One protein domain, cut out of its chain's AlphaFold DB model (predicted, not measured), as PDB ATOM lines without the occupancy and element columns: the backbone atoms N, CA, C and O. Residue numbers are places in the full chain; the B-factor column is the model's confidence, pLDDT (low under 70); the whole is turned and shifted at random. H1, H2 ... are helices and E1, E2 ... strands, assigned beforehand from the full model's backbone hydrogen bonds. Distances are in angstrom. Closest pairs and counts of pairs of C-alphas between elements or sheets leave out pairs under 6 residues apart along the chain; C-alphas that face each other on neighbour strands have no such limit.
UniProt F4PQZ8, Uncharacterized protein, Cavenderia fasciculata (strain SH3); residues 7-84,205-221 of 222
ATOM      1  N   LYS A   7     126.383  97.361 101.840       93.44
ATOM      2  CA  LYS A   7     126.305  96.009 102.422       93.44
ATOM      3  C   LYS A   7     125.441  95.954 103.681       93.44
ATOM      4  O   LYS A   7     124.670  95.012 103.860       93.44
ATOM      5  N   GLU A   8     125.562  96.944 104.562       94.50
ATOM      6  CA  GLU A   8     124.740  97.022 105.773       94.50
ATOM      7  C   GLU A   8     123.275  97.282 105.430       94.50
ATOM      8  O   GLU A   8     122.400  96.622 105.988       94.50
ATOM      9  N   ILE A   9     123.009  98.170 104.468       95.12
ATOM     10  CA  ILE A   9     121.656  98.449 103.972       95.12
ATOM     11  C   ILE A   9     121.011  97.163 103.439       95.12
ATOM     12  O   ILE A   9     119.911  96.803 103.861       95.12
ATOM     13  N   ILE A  10     121.712  96.423 102.574       95.94
ATOM     14  CA  ILE A  10     121.223  95.156 102.006       95.94
ATOM     15  C   ILE A  10     120.955  94.131 103.109       95.94
ATOM     16  O   ILE A  10     119.906  93.487 103.106       95.94
ATOM     17  N   LYS A  11     121.862  94.001 104.087       95.94
ATOM     18  CA  LYS A  11     121.683  93.087 105.223       95.94
ATOM     19  C   LYS A  11     120.426  93.427 106.026       95.94
ATOM     20  O   LYS A  11     119.644  92.526 106.326       95.94
ATOM     21  N   LYS A  12     120.203  94.706 106.342       96.81
ATOM     22  CA  LYS A  12     119.007  95.165 107.068       96.81
ATOM     23  C   LYS A  12     117.725  94.913 106.271       96.81
ATOM     24  O   LYS A  12     116.763  94.379 106.820       96.81
ATOM     25  N   PHE A  13     117.730  95.186 104.963       96.31
ATOM     26  CA  PHE A  13     116.599  94.858 104.091       96.31
ATOM     27  C   PHE A  13     116.335  93.356 103.995       96.31
ATOM     28  O   PHE A  13     115.176  92.954 103.988       96.31
ATOM     29  N   LYS A  14     117.374  92.515 103.978       95.44
ATOM     30  CA  LYS A  14     117.219  91.054 103.995       95.44
ATOM     31  C   LYS A  14     116.526  90.588 105.279       95.44
ATOM     32  O   LYS A  14     115.598  89.785 105.209       95.44
ATOM     33  N   THR A  15     116.909  91.148 106.432       96.44
ATOM     34  CA  THR A  15     116.239  90.899 107.721       96.44
ATOM     35  C   THR A  15     114.775  91.336 107.687       96.44
ATOM     36  O   THR A  15     113.901  90.552 108.053       96.44
ATOM     37  N   TYR A  16     114.493  92.552 107.207       95.75
ATOM     38  CA  TYR A  16     113.124  93.057 107.057       95.75
ATOM     39  C   TYR A  16     112.274  92.147 106.168       95.75
ATOM     40  O   TYR A  16     111.219  91.679 106.584       95.75
ATOM     41  N   CYS A  17     112.762  91.832 104.967       95.44
ATOM     42  CA  CYS A  17     112.040  90.999 104.011       95.44
ATOM     43  C   CYS A  17     111.757  89.604 104.576       95.44
ATOM     44  O   CYS A  17     110.670  89.078 104.368       95.44
ATOM     45  N   SER A  18     112.690  89.029 105.343       94.75
ATOM     46  CA  SER A  18     112.467  87.753 106.024       94.75
ATOM     47  C   SER A  18     111.372  87.837 107.091       94.75
ATOM     48  O   SER A  18     110.559  86.919 107.167       94.75
ATOM     49  N   LYS A  19     111.342  88.905 107.907       94.75
ATOM     50  CA  LYS A  19     110.287  89.132 108.917       94.75
ATOM     51  C   LYS A  19     108.916  89.321 108.256       94.75
ATOM     52  O   LYS A  19     107.912  88.841 108.765       94.75
ATOM     53  N   GLU A  20     108.889  89.988 107.106       93.75
ATOM     54  CA  GLU A  20     107.665  90.362 106.390       93.75
ATOM     55  C   GLU A  20     107.246  89.369 105.295       93.75
ATOM     56  O   GLU A  20     106.295  89.633 104.557       93.75
ATOM     57  N   HIS A  21     107.942  88.235 105.180       94.38
ATOM     58  CA  HIS A  21     107.715  87.209 104.156       94.38
ATOM     59  C   HIS A  21     107.753  87.744 102.709       94.38
ATOM     60  O   HIS A  21     107.030  87.269 101.832       94.38
ATOM     61  N   ILE A  22     108.613  88.729 102.445       93.31
ATOM     62  CA  ILE A  22     108.854  89.284 101.109       93.31
ATOM     63  C   ILE A  22     109.888  88.413 100.394       93.31
ATOM     64  O   ILE A  22     110.957  88.128 100.936       93.31
ATOM     65  N   ASN A  23     109.587  88.010  99.158       90.00
ATOM     66  CA  ASN A  23     110.507  87.220  98.346       90.00
ATOM     67  C   ASN A  23     111.764  88.039  97.996       90.00
ATOM     68  O   ASN A  23     111.673  89.100  97.380       90.00
ATOM     69  N   THR A  24     112.927  87.520  98.378       89.38
ATOM     70  CA  THR A  24     114.245  88.116  98.125       89.38
ATOM     71  C   THR A  24     115.017  87.418  97.007       89.38
ATOM     72  O   THR A  24     116.202  87.670  96.846       89.38
ATOM     73  N   SER A  25     114.373  86.553  96.222       86.56
ATOM     74  CA  SER A  25     114.973  85.974  95.015       86.56
ATOM     75  C   SER A  25     115.108  87.057  93.944       86.56
ATOM     76  O   SER A  25     114.169  87.834  93.741       86.56
ATOM     77  N   ASN A  26     116.230  87.085  93.227       89.12
ATOM     78  CA  ASN A  26     116.507  88.055  92.165       89.12
ATOM     79  C   ASN A  26     116.564  89.516  92.658       89.12
ATOM     80  O   ASN A  26     117.351  89.857  93.546       89.12
ATOM     81  N   ILE A  27     115.777  90.396  92.029       91.00
ATOM     82  CA  ILE A  27     115.771  91.833  92.287       91.00
ATOM     83  C   ILE A  27     114.503  92.215  93.061       91.00
ATOM     84  O   ILE A  27     113.383  91.851  92.691       91.00
ATOM     85  N   LEU A  28     114.685  92.994  94.124       92.00
ATOM     86  CA  LEU A  28     113.626  93.697  94.840       92.00
ATOM     87  C   LEU A  28     113.722  95.177  94.509       92.00
ATOM     88  O   LEU A  28     114.769  95.791  94.690       92.00
ATOM     89  N   ALA A  29     112.613  95.774  94.107       90.75
ATOM     90  CA  ALA A  29     112.521  97.214  94.001       90.75
ATOM     91  C   ALA A  29     111.506  97.717  95.028       90.75
ATOM     92  O   ALA A  29     110.345  97.316  94.994       90.75
ATOM     93  N   ILE A  30     111.965  98.524  95.981       91.75
ATOM     94  CA  ILE A  30     111.219  98.894  97.186       91.75
ATOM     95  C   ILE A  30     111.307 100.394  97.425       91.75
ATOM     96  O   ILE A  30     112.372 100.995  97.313       91.75
ATOM     97  N   THR A  31     110.187 100.985  97.809       91.81
ATOM     98  CA  THR A  31     110.074 102.377  98.222       91.81
ATOM     99  C   THR A  31     109.383 102.433  99.574       91.81
ATOM    100  O   THR A  31     108.304 101.877  99.760       91.81
ATOM    101  N   ILE A  32     110.009 103.131 100.514       93.06
ATOM    102  CA  ILE A  32     109.503 103.398 101.855       93.06
ATOM    103  C   ILE A  32     109.229 104.889 101.948       93.06
ATOM    104  O   ILE A  32     110.117 105.714 101.731       93.06
ATOM    105  N   GLN A  33     108.002 105.243 102.295       91.81
ATOM    106  CA  GLN A  33     107.561 106.623 102.416       91.81
ATOM    107  C   GLN A  33     106.984 106.860 103.806       91.81
ATOM    108  O   GLN A  33     106.229 106.038 104.323       91.81
ATOM    109  N   LEU A  34     107.329 107.999 104.405       91.81
ATOM    110  CA  LEU A  34     106.716 108.427 105.657       91.81
ATOM    111  C   LEU A  34     105.257 108.822 105.391       91.81
ATOM    112  O   LEU A  34     104.967 109.594 104.471       91.81
ATOM    113  N   ASN A  35     104.336 108.309 106.205       86.69
ATOM    114  CA  ASN A  35     102.908 108.553 106.035       86.69
ATOM    115  C   ASN A  35     102.605 110.058 105.972       86.69
ATOM    116  O   ASN A  35     103.054 110.838 106.810       86.69
ATOM    117  N   ARG A  36     101.798 110.458 104.976       82.19
ATOM    118  CA  ARG A  36     101.385 111.858 104.737       82.19
ATOM    119  C   ARG A  36     102.554 112.828 104.476       82.19
ATOM    120  O   ARG A  36     102.423 114.021 104.731       82.19
ATOM    121  N   SER A  37     103.676 112.338 103.946       83.12
ATOM    122  CA  SER A  37     104.863 113.134 103.599       83.12
ATOM    123  C   SER A  37     105.372 112.819 102.186       83.12
ATOM    124  O   SER A  37     105.087 111.752 101.654       83.12
ATOM    125  N   THR A  38     106.142 113.722 101.569       77.62
ATOM    126  CA  THR A  38     106.946 113.457 100.348       77.62
ATOM    127  C   THR A  38     108.300 112.822 100.644       77.62
ATOM    128  O   THR A  38     109.014 112.430  99.713       77.62
ATOM    129  N   LYS A  39     108.683 112.748 101.924       87.44
ATOM    130  CA  LYS A  39     109.919 112.098 102.346       87.44
ATOM    131  C   LYS A  39     109.807 110.594 102.104       87.44
ATOM    132  O   LYS A  39     108.931 109.924 102.654       87.44
ATOM    133  N   CYS A  40     110.691 110.082 101.258       90.69
ATOM    134  CA  CYS A  40     110.760 108.672 100.923       90.69
ATOM    135  C   CYS A  40     112.184 108.270 100.561       90.69
ATOM    136  O   CYS A  40     112.971 109.081 100.071       90.69
ATOM    137  N   THR A  41     112.470 106.994 100.771       91.38
ATOM    138  CA  THR A  41     113.701 106.341 100.355       91.38
ATOM    139  C   THR A  41     113.348 105.126  99.506       91.38
ATOM    140  O   THR A  41     112.368 104.433  99.780       91.38
ATOM    141  N   SER A  42     114.108 104.889  98.451       91.19
ATOM    142  CA  SER A  42     113.810 103.902  97.429       91.19
ATOM    143  C   SER A  42     115.086 103.215  96.974       91.19
ATOM    144  O   SER A  42     116.090 103.870  96.683       91.19
ATOM    145  N   PHE A  43     115.019 101.891  96.883       91.94
ATOM    146  CA  PHE A  43     116.140 101.025  96.563       91.94
ATOM    147  C   PHE A  43     115.756 100.002  95.510       91.94
ATOM    148  O   PHE A  43     114.625  99.520  95.452       91.94
ATOM    149  N   ILE A  44     116.752  99.634  94.716       90.88
ATOM    150  CA  ILE A  44     116.692  98.507  93.801       90.88
ATOM    151  C   ILE A  44     117.813  97.582  94.245       90.88
ATOM    152  O   ILE A  44     118.985  97.936  94.169       90.88
ATOM    153  N   ILE A  45     117.442  96.450  94.817       93.00
ATOM    154  CA  ILE A  45     118.335  95.551  95.533       93.00
ATOM    155  C   ILE A  45     118.436  94.270  94.727       93.00
ATOM    156  O   ILE A  45     117.442  93.569  94.554       93.00
ATOM    157  N   ASP A  46     119.635  93.960  94.254       92.19
ATOM    158  CA  ASP A  46     119.964  92.636  93.751       92.19
ATOM    159  C   ASP A  46     120.481  91.799  94.926       92.19
ATOM    160  O   ASP A  46     121.608  91.993  95.396       92.19
ATOM    161  N   PHE A  47     119.631  90.911  95.439       91.88
ATOM    162  CA  PHE A  47     119.964  90.102  96.610       91.88
ATOM    163  C   PHE A  47     120.929  88.962  96.295       91.88
ATOM    164  O   PHE A  47     121.709  88.611  97.181       91.88
ATOM    165  N   ASP A  48     120.916  88.406  95.077       90.00
ATOM    166  CA  ASP A  48     121.834  87.305  94.749       90.00
ATOM    167  C   ASP A  48     123.248  87.834  94.466       90.00
ATOM    168  O   ASP A  48     124.225  87.157  94.771       90.00
ATOM    169  N   ASN A  49     123.369  89.062  93.943       90.38
ATOM    170  CA  ASN A  49     124.662  89.718  93.723       90.38
ATOM    171  C   ASN A  49     125.104  90.640  94.872       90.38
ATOM    172  O   ASN A  49     126.177  91.236  94.782       90.38
ATOM    173  N   GLU A  50     124.282  90.789  95.916       92.12
ATOM    174  CA  GLU A  50     124.492  91.696  97.055       92.12
ATOM    175  C   GLU A  50     124.854  93.134  96.632       92.12
ATOM    176  O   GLU A  50     125.811  93.737  97.131       92.12
ATOM    177  N   LYS A  51     124.073  93.707  95.706       92.38
ATOM    178  CA  LYS A  51     124.302  95.055  95.161       92.38
ATOM    179  C   LYS A  51     123.057  95.932  95.209       92.38
ATOM    180  O   LYS A  51     121.940  95.467  95.006       92.38
ATOM    181  N   LEU A  52     123.277  97.233  95.400       90.62
ATOM    182  CA  LEU A  52     122.277  98.259  95.117       90.62
ATOM    183  C   LEU A  52     122.429  98.709  93.661       90.62
ATOM    184  O   LEU A  52     123.503  99.142  93.242       90.62
ATOM    185  N   LEU A  53     121.359  98.589  92.887       85.88
ATOM    186  CA  LEU A  53     121.291  99.019  91.497       85.88
ATOM    187  C   LEU A  53     120.788 100.464  91.420       85.88
ATOM    188  O   LEU A  53     119.922 100.877  92.190       85.88
ATOM    189  N   LYS A  54     121.301 101.225  90.448       76.69
ATOM    190  CA  LYS A  54     120.871 102.615  90.205       76.69
ATOM    191  C   LYS A  54     119.494 102.713  89.551       76.69
ATOM    192  O   LYS A  54     118.765 103.683  89.728       76.69
ATOM    193  N   ALA A  55     119.143 101.720  88.741       73.00
ATOM    194  CA  ALA A  55     117.888 101.681  88.010       73.00
ATOM    195  C   ALA A  55     117.480 100.234  87.731       73.00
ATOM    196  O   ALA A  55     118.327  99.346  87.636       73.00
ATOM    197  N   TYR A  56     116.177 100.028  87.561       73.94
ATOM    198  CA  TYR A  56     115.610  98.817  86.991       73.94
ATOM    199  C   TYR A  56     115.178  99.157  85.568       73.94
ATOM    200  O   TYR A  56     114.440 100.121  85.357       73.94
ATOM    201  N   THR A  57     115.717  98.434  84.594       63.09
ATOM    202  CA  THR A  57     115.690  98.811  83.171       63.09
ATOM    203  C   THR A  57     114.676  98.023  82.348       63.09
ATOM    204  O   THR A  57     114.452  98.366  81.189       63.09
ATOM    205  N   LEU A  58     114.040  97.001  82.926       63.59
ATOM    206  CA  LEU A  58     112.955  96.269  82.279       63.59
ATOM    207  C   LEU A  58     111.608  96.932  82.563       63.59
ATOM    208  O   LEU A  58     111.354  97.411  83.672       63.59
ATOM    209  N   GLU A  59     110.726  96.926  81.563       58.38
ATOM    210  CA  GLU A  59     109.319  97.211  81.815       58.38
ATOM    211  C   GLU A  59     108.758  96.113  82.715       58.38
ATOM    212  O   GLU A  59     108.845  94.926  82.409       58.38
ATOM    213  N   ASN A  60     108.223  96.528  83.855       62.75
ATOM    214  CA  ASN A  60     107.600  95.635  84.808       62.75
ATOM    215  C   ASN A  60     106.087  95.825  84.730       62.75
ATOM    216  O   ASN A  60     105.563  96.866  85.127       62.75
ATOM    217  N   ASP A  61     105.397  94.814  84.217       57.19
ATOM    218  CA  ASP A  61     103.940  94.686  84.260       57.19
ATOM    219  C   ASP A  61     103.450  94.072  85.586       57.19
ATOM    220  O   ASP A  61     102.246  94.007  85.851       57.19
ATOM    221  N   GLY A  62     104.385  93.657  86.446       63.94
ATOM    222  CA  GLY A  62     104.113  93.090  87.751       63.94
ATOM    223  C   GLY A  62     103.331  94.049  88.645       63.94
ATOM    224  O   GLY A  62     103.641  95.235  88.776       63.94
ATOM    225  N   LYS A  63     102.315  93.509  89.321       72.81
ATOM    226  CA  LYS A  63     101.489  94.259  90.271       72.81
ATOM    227  C   LYS A  63     102.355  94.786  91.422       72.81
ATOM    228  O   LYS A  63     103.013  94.005  92.105       72.81
ATOM    229  N   THR A  64     102.330  96.098  91.654       83.19
ATOM    230  CA  THR A  64     102.910  96.704  92.862       83.19
ATOM    231  C   THR A  64     102.189  96.166  94.094       83.19
ATOM    232  O   THR A  64     100.955  96.100  94.116       83.19
ATOM    233  N   VAL A  65     102.951  95.777  95.114       89.12
ATOM    234  CA  VAL A  65     102.410  95.429  96.428       89.12
ATOM    235  C   VAL A  65     102.575  96.630  97.343       89.12
ATOM    236  O   VAL A  65     103.694  97.081  97.562       89.12
ATOM    237  N   ASP A  66     101.463  97.117  97.888       89.00
ATOM    238  CA  ASP A  66     101.428  98.226  98.839       89.00
ATOM    239  C   ASP A  66     101.102  97.704 100.242       89.00
ATOM    240  O   ASP A  66     100.161  96.926 100.431       89.00
ATOM    241  N   LYS A  67     101.868  98.145 101.241       90.25
ATOM    242  CA  LYS A  67     101.678  97.811 102.653       90.25
ATOM    243  C   LYS A  67     101.792  99.062 103.513       90.25
ATOM    244  O   LYS A  67     102.663  99.896 103.302       90.25
ATOM    245  N   TYR A  68     100.942  99.161 104.526       90.94
ATOM    246  CA  TYR A  68     101.061 100.171 105.572       90.94
ATOM    247  C   TYR A  68     101.556  99.489 106.840       90.94
ATOM    248  O   TYR A  68     100.962  98.505 107.282       90.94
ATOM    249  N   ALA A  69     102.652  99.988 107.400       89.50
ATOM    250  CA  ALA A  69     103.241  99.440 108.609       89.50
ATOM    251  C   ALA A  69     103.796 100.587 109.458       89.50
ATOM    252  O   ALA A  69     104.705 101.303 109.038       89.50
ATOM    253  N   GLY A  70     103.183 100.774 110.631       92.00
ATOM    254  CA  GLY A  70     103.512 101.852 111.558       92.00
ATOM    255  C   GLY A  70     103.465 103.232 110.898       92.00
ATOM    256  O   GLY A  70     102.438 103.632 110.339       92.00
ATOM    257  N   SER A  71     104.579 103.958 110.949       95.25
ATOM    258  CA  SER A  71     104.712 105.315 110.402       95.25
ATOM    259  C   SER A  71     104.891 105.357 108.882       95.25
ATOM    260  O   SER A  71     104.954 106.447 108.310       95.25
ATOM    261  N   PHE A  72     104.955 104.202 108.214       94.75
ATOM    262  CA  PHE A  72     105.370 104.107 106.819       94.75
ATOM    263  C   PHE A  72     104.328 103.453 105.912       94.75
ATOM    264  O   PHE A  72     103.599 102.533 106.296       94.75
ATOM    265  N   SER A  73     104.327 103.898 104.660       92.31
ATOM    266  CA  SER A  73     103.791 103.160 103.524       92.31
ATOM    267  C   SER A  73     104.960 102.580 102.731       92.31
ATOM    268  O   SER A  73     105.851 103.322 102.310       92.31
ATOM    269  N   ILE A  74     104.960 101.265 102.542       92.31
ATOM    270  CA  ILE A  74     105.956 100.528 101.771       92.31
ATOM    271  C   ILE A  74     105.299 100.020 100.493       92.31
ATOM    272  O   ILE A  74     104.315  99.284 100.557       92.31
ATOM    273  N   SER A  75     105.876 100.356  99.347       91.00
ATOM    274  CA  SER A  75     105.479  99.805  98.053       91.00
ATOM    275  C   SER A  75     106.650  99.071  97.437       91.00
ATOM    276  O   SER A  75     107.777  99.571  97.457       91.00
ATOM    277  N   TYR A  76     106.413  97.877  96.906       91.25
ATOM    278  CA  TYR A  76     107.491  97.083  96.335       91.25
ATOM    279  C   TYR A  76     107.054  96.167  95.195       91.25
ATOM    280  O   TYR A  76     105.885  95.808  95.042       91.25
ATOM    281  N   HIS A  77     108.053  95.760  94.417       88.88
ATOM    282  CA  HIS A  77     107.998  94.678  93.448       88.88
ATOM    283  C   HIS A  77     109.098  93.675  93.785       88.88
ATOM    284  O   HIS A  77     110.280  94.019  93.776       88.88
ATOM    285  N   ALA A  78     108.700  92.449  94.104       90.12
ATOM    286  CA  ALA A  78     109.607  91.366  94.457       90.12
ATOM    287  C   ALA A  78     109.787  90.400  93.280       90.12
ATOM    288  O   ALA A  78     108.896  90.286  92.437       90.12
ATOM    289  N   ASN A  79     110.902  89.664  93.274       87.94
ATOM    290  CA  ASN A  79     111.226  88.672  92.248       87.94
ATOM    291  C   ASN A  79     111.235  89.248  90.822       87.94
ATOM    292  O   ASN A  79     110.748  88.628  89.876       87.94
ATOM    293  N   LEU A  80     111.768  90.460  90.677       85.88
ATOM    294  CA  LEU A  80     111.923  91.078  89.372       85.88
ATOM    295  C   LEU A  80     112.978  90.320  88.555       85.88
ATOM    296  O   LEU A  80     114.051  90.016  89.092       85.88
ATOM    297  N   PRO A  81     112.709  90.023  87.270       82.81
ATOM    298  CA  PRO A  81     113.668  89.335  86.418       82.81
ATOM    299  C   PRO A  81     114.922  90.185  86.216       82.81
ATOM    300  O   PRO A  81     114.857  91.419  86.159       82.81
ATOM    301  N   ARG A  82     116.065  89.511  86.075       75.75
ATOM    302  CA  ARG A  82     117.296  90.130  85.586       75.75
ATOM    303  C   ARG A  82     117.223  90.269  84.071       75.75
ATOM    304  O   ARG A  82     116.665  89.407  83.396       75.75
ATOM    305  N   LEU A  83     117.825  91.329  83.542       63.47
ATOM    306  CA  LEU A  83     118.257  91.295  82.152       63.47
ATOM    307  C   LEU A  83     119.361  90.255  82.042       63.47
ATOM    308  O   LEU A  83     120.360  90.341  82.753       63.47
ATOM    309  N   ASP A  84     119.181  89.304  81.136       55.53
ATOM    310  CA  ASP A  84     120.323  88.624  80.551       55.53
ATOM    311  C   ASP A  84     121.132  89.706  79.821       55.53
ATOM    312  O   ASP A  84     120.653  90.317  78.861       55.53
ATOM    313  N   PHE A 205     112.292 103.884  91.902       62.75
ATOM    314  CA  PHE A 205     113.353 104.723  91.348       62.75
ATOM    315  C   PHE A 205     114.429 104.894  92.416       62.75
ATOM    316  O   PHE A 205     114.125 104.773  93.595       62.75
ATOM    317  N   GLU A 206     115.681 105.171  92.060       64.81
ATOM    318  CA  GLU A 206     116.693 105.458  93.081       64.81
ATOM    319  C   GLU A 206     116.443 106.853  93.678       64.81
ATOM    320  O   GLU A 206     116.595 107.873  93.008       64.81
ATOM    321  N   LYS A 207     116.051 106.901  94.954       81.06
ATOM    322  CA  LYS A 207     115.988 108.130  95.756       81.06
ATOM    323  C   LYS A 207     116.387 107.782  97.177       81.06
ATOM    324  O   LYS A 207     115.696 107.008  97.822       81.06
ATOM    325  N   ARG A 208     117.486 108.343  97.677       86.75
ATOM    326  CA  ARG A 208     118.022 107.996  99.001       86.75
ATOM    327  C   ARG A 208     117.794 109.137  99.988       86.75
ATOM    328  O   ARG A 208     118.596 110.060 100.067       86.75
ATOM    329  N   ASP A 209     116.701 109.059 100.741       91.06
ATOM    330  CA  ASP A 209     116.509 109.870 101.947       91.06
ATOM    331  C   ASP A 209     116.963 109.042 103.157       91.06
ATOM    332  O   ASP A 209     116.293 108.091 103.571       91.06
ATOM    333  N   MET A 210     118.153 109.353 103.674       92.12
ATOM    334  CA  MET A 210     118.762 108.574 104.755       92.12
ATOM    335  C   MET A 210     118.063 108.797 106.101       92.12
ATOM    336  O   MET A 210     118.045 107.882 106.915       92.12
ATOM    337  N   GLU A 211     117.411 109.944 106.321       93.00
ATOM    338  CA  GLU A 211     116.631 110.179 107.546       93.00
ATOM    339  C   GLU A 211     115.404 109.262 107.600       93.00
ATOM    340  O   GLU A 211     115.071 108.710 108.653       93.00
ATOM    341  N   VAL A 212     114.737 109.083 106.452       94.00
ATOM    342  CA  VAL A 212     113.618 108.139 106.315       94.00
ATOM    343  C   VAL A 212     114.102 106.713 106.529       94.00
ATOM    344  O   VAL A 212     113.455 105.966 107.261       94.00
ATOM    345  N   LEU A 213     115.237 106.342 105.924       95.06
ATOM    346  CA  LEU A 213     115.803 105.000 106.062       95.06
ATOM    347  C   LEU A 213     116.160 104.678 107.517       95.06
ATOM    348  O   LEU A 213     115.767 103.629 108.021       95.06
ATOM    349  N   ASP A 214     116.857 105.588 108.196       94.75
ATOM    350  CA  ASP A 214     117.276 105.407 109.587       94.75
ATOM    351  C   ASP A 214     116.065 105.318 110.524       94.75
ATOM    352  O   ASP A 214     116.022 104.471 111.417       94.75
ATOM    353  N   SER A 215     115.045 106.155 110.294       95.31
ATOM    354  CA  SER A 215     113.787 106.110 111.050       95.31
ATOM    355  C   SER A 215     113.049 104.790 110.845       95.31
ATOM    356  O   SER A 215     112.562 104.202 111.809       95.31
ATOM    357  N   PHE A 216     113.005 104.302 109.605       96.19
ATOM    358  CA  PHE A 216     112.398 103.020 109.269       96.19
ATOM    359  C   PHE A 216     113.135 101.864 109.949       96.19
ATOM    360  O   PHE A 216     112.523 101.076 110.664       96.19
ATOM    361  N   PHE A 217     114.459 101.791 109.814       95.88
ATOM    362  CA  PHE A 217     115.252 100.734 110.442       95.88
ATOM    363  C   PHE A 217     115.128 100.725 111.968       95.88
ATOM    364  O   PHE A 217     114.988  99.662 112.573       95.88
ATOM    365  N   LYS A 218     115.076 101.907 112.585       95.44
ATOM    366  CA  LYS A 218     114.831 102.039 114.020       95.44
ATOM    367  C   LYS A 218     113.443 101.538 114.436       95.44
ATOM    368  O   LYS A 218     113.334 100.883 115.465       95.44
ATOM    369  N   GLU A 219     112.392 101.851 113.677       95.94
ATOM    370  CA  GLU A 219     111.014 101.461 114.019       95.94
ATOM    371  C   GLU A 219     110.794  99.942 113.935       95.94
ATOM    372  O   GLU A 219     110.073  99.380 114.755       95.94
ATOM    373  N   PHE A 220     111.456  99.268 112.990       93.69
ATOM    374  CA  PHE A 220     111.338  97.816 112.791       93.69
ATOM    375  C   PHE A 220     112.424  96.988 113.503       93.69
ATOM    376  O   PHE A 220     112.477  95.764 113.316       93.69
ATOM    377  N   ASP A 221     113.263  97.639 114.317       91.94
ATOM    378  CA  ASP A 221     114.386  97.039 115.050       91.94
ATOM    379  C   ASP A 221     115.257  96.156 114.135       91.94
ATOM    380  O   ASP A 221     115.354  94.929 114.285       91.94
TER     381      ASP A 221
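AT A GLANCE: This is residues 7 to 84 and 205 to 221 of the 222 residues of an uncharacterized protein of Cavenderia fasciculata (strain SH3) (UniProt F4PQZ8). One twisted sheet of five strands forms a wall, with two helices, H1 and H2, lying across one face of it and the other face bare of named helices. The sheet runs E3 E2 E1 E5 E4, antiparallel throughout. The printed part has 95 residues, in the chain order H1 E1 E2 E3 E4 E5 H2, and the class is mixed, helices and strands. It is compact, with a radius of gyration of the C-alphas of 12.5 A and spans of 37 by 25 by 23 A.

IN THESE COORDINATES: In the sheet, E1 holds residues 27 to 34 and is 23.2 A long, E5 residues 72 to 80 and 22.7 A, E2 residues 40 to 46 and 19.8 A; E3 is residues 51 to 53 and E4 residues 65 to 69. H1, residues 7 to 19, is 18.6 A long and begins at C-alpha 7 (126.305, 96.009, 102.422). H2, residues 210 to 219, is 14.0 A long and ends at C-alpha 219 (111.014, 101.461, 114.019).

HOW THE PARTS SIT: E1 and E5 are antiparallel at 172 degrees, with N 31 and O 75 2.8 A apart. E1 and E2 form a hairpin, with N 30 and O 43 at 2.9 A. E2 and E3 form another, with N 53 and O 44 at 2.8 A; these three strands are a meander, each the antiparallel neighbour of the one before. E4 and E5 form a hairpin too, with N 67 and O 74 at 2.8 A. H2 is on the sheet at a height of 8.8 A, across the strands; its closest C-alphas to E2 are those of Val 212 and Cys 40, 6.1 A. H1 is on the same face at a height of 10.5 A, also across the strands; its closest C-alphas to E2 are those of Ile 10 and Ile 45, 7.1 A. The helices are close but not clearly touching, Lys 12 and Phe 217 having the closest C-alphas at 7.5 A. In H1 and H2 every O i to N i+4 pair is within hydrogen-bond range.

THE WHOLE: The C-alphas farthest apart, those of Arg 36 and Asp 84, are 38.5 A apart. Residues 85 to 204 are not printed, and C-alphas 84 and 205 are 20.6 A apart across this cut. The link from E3 to E4 is long. Confidence is under 70 at residues 57 to 62, 83 to 84 and 205 to 206.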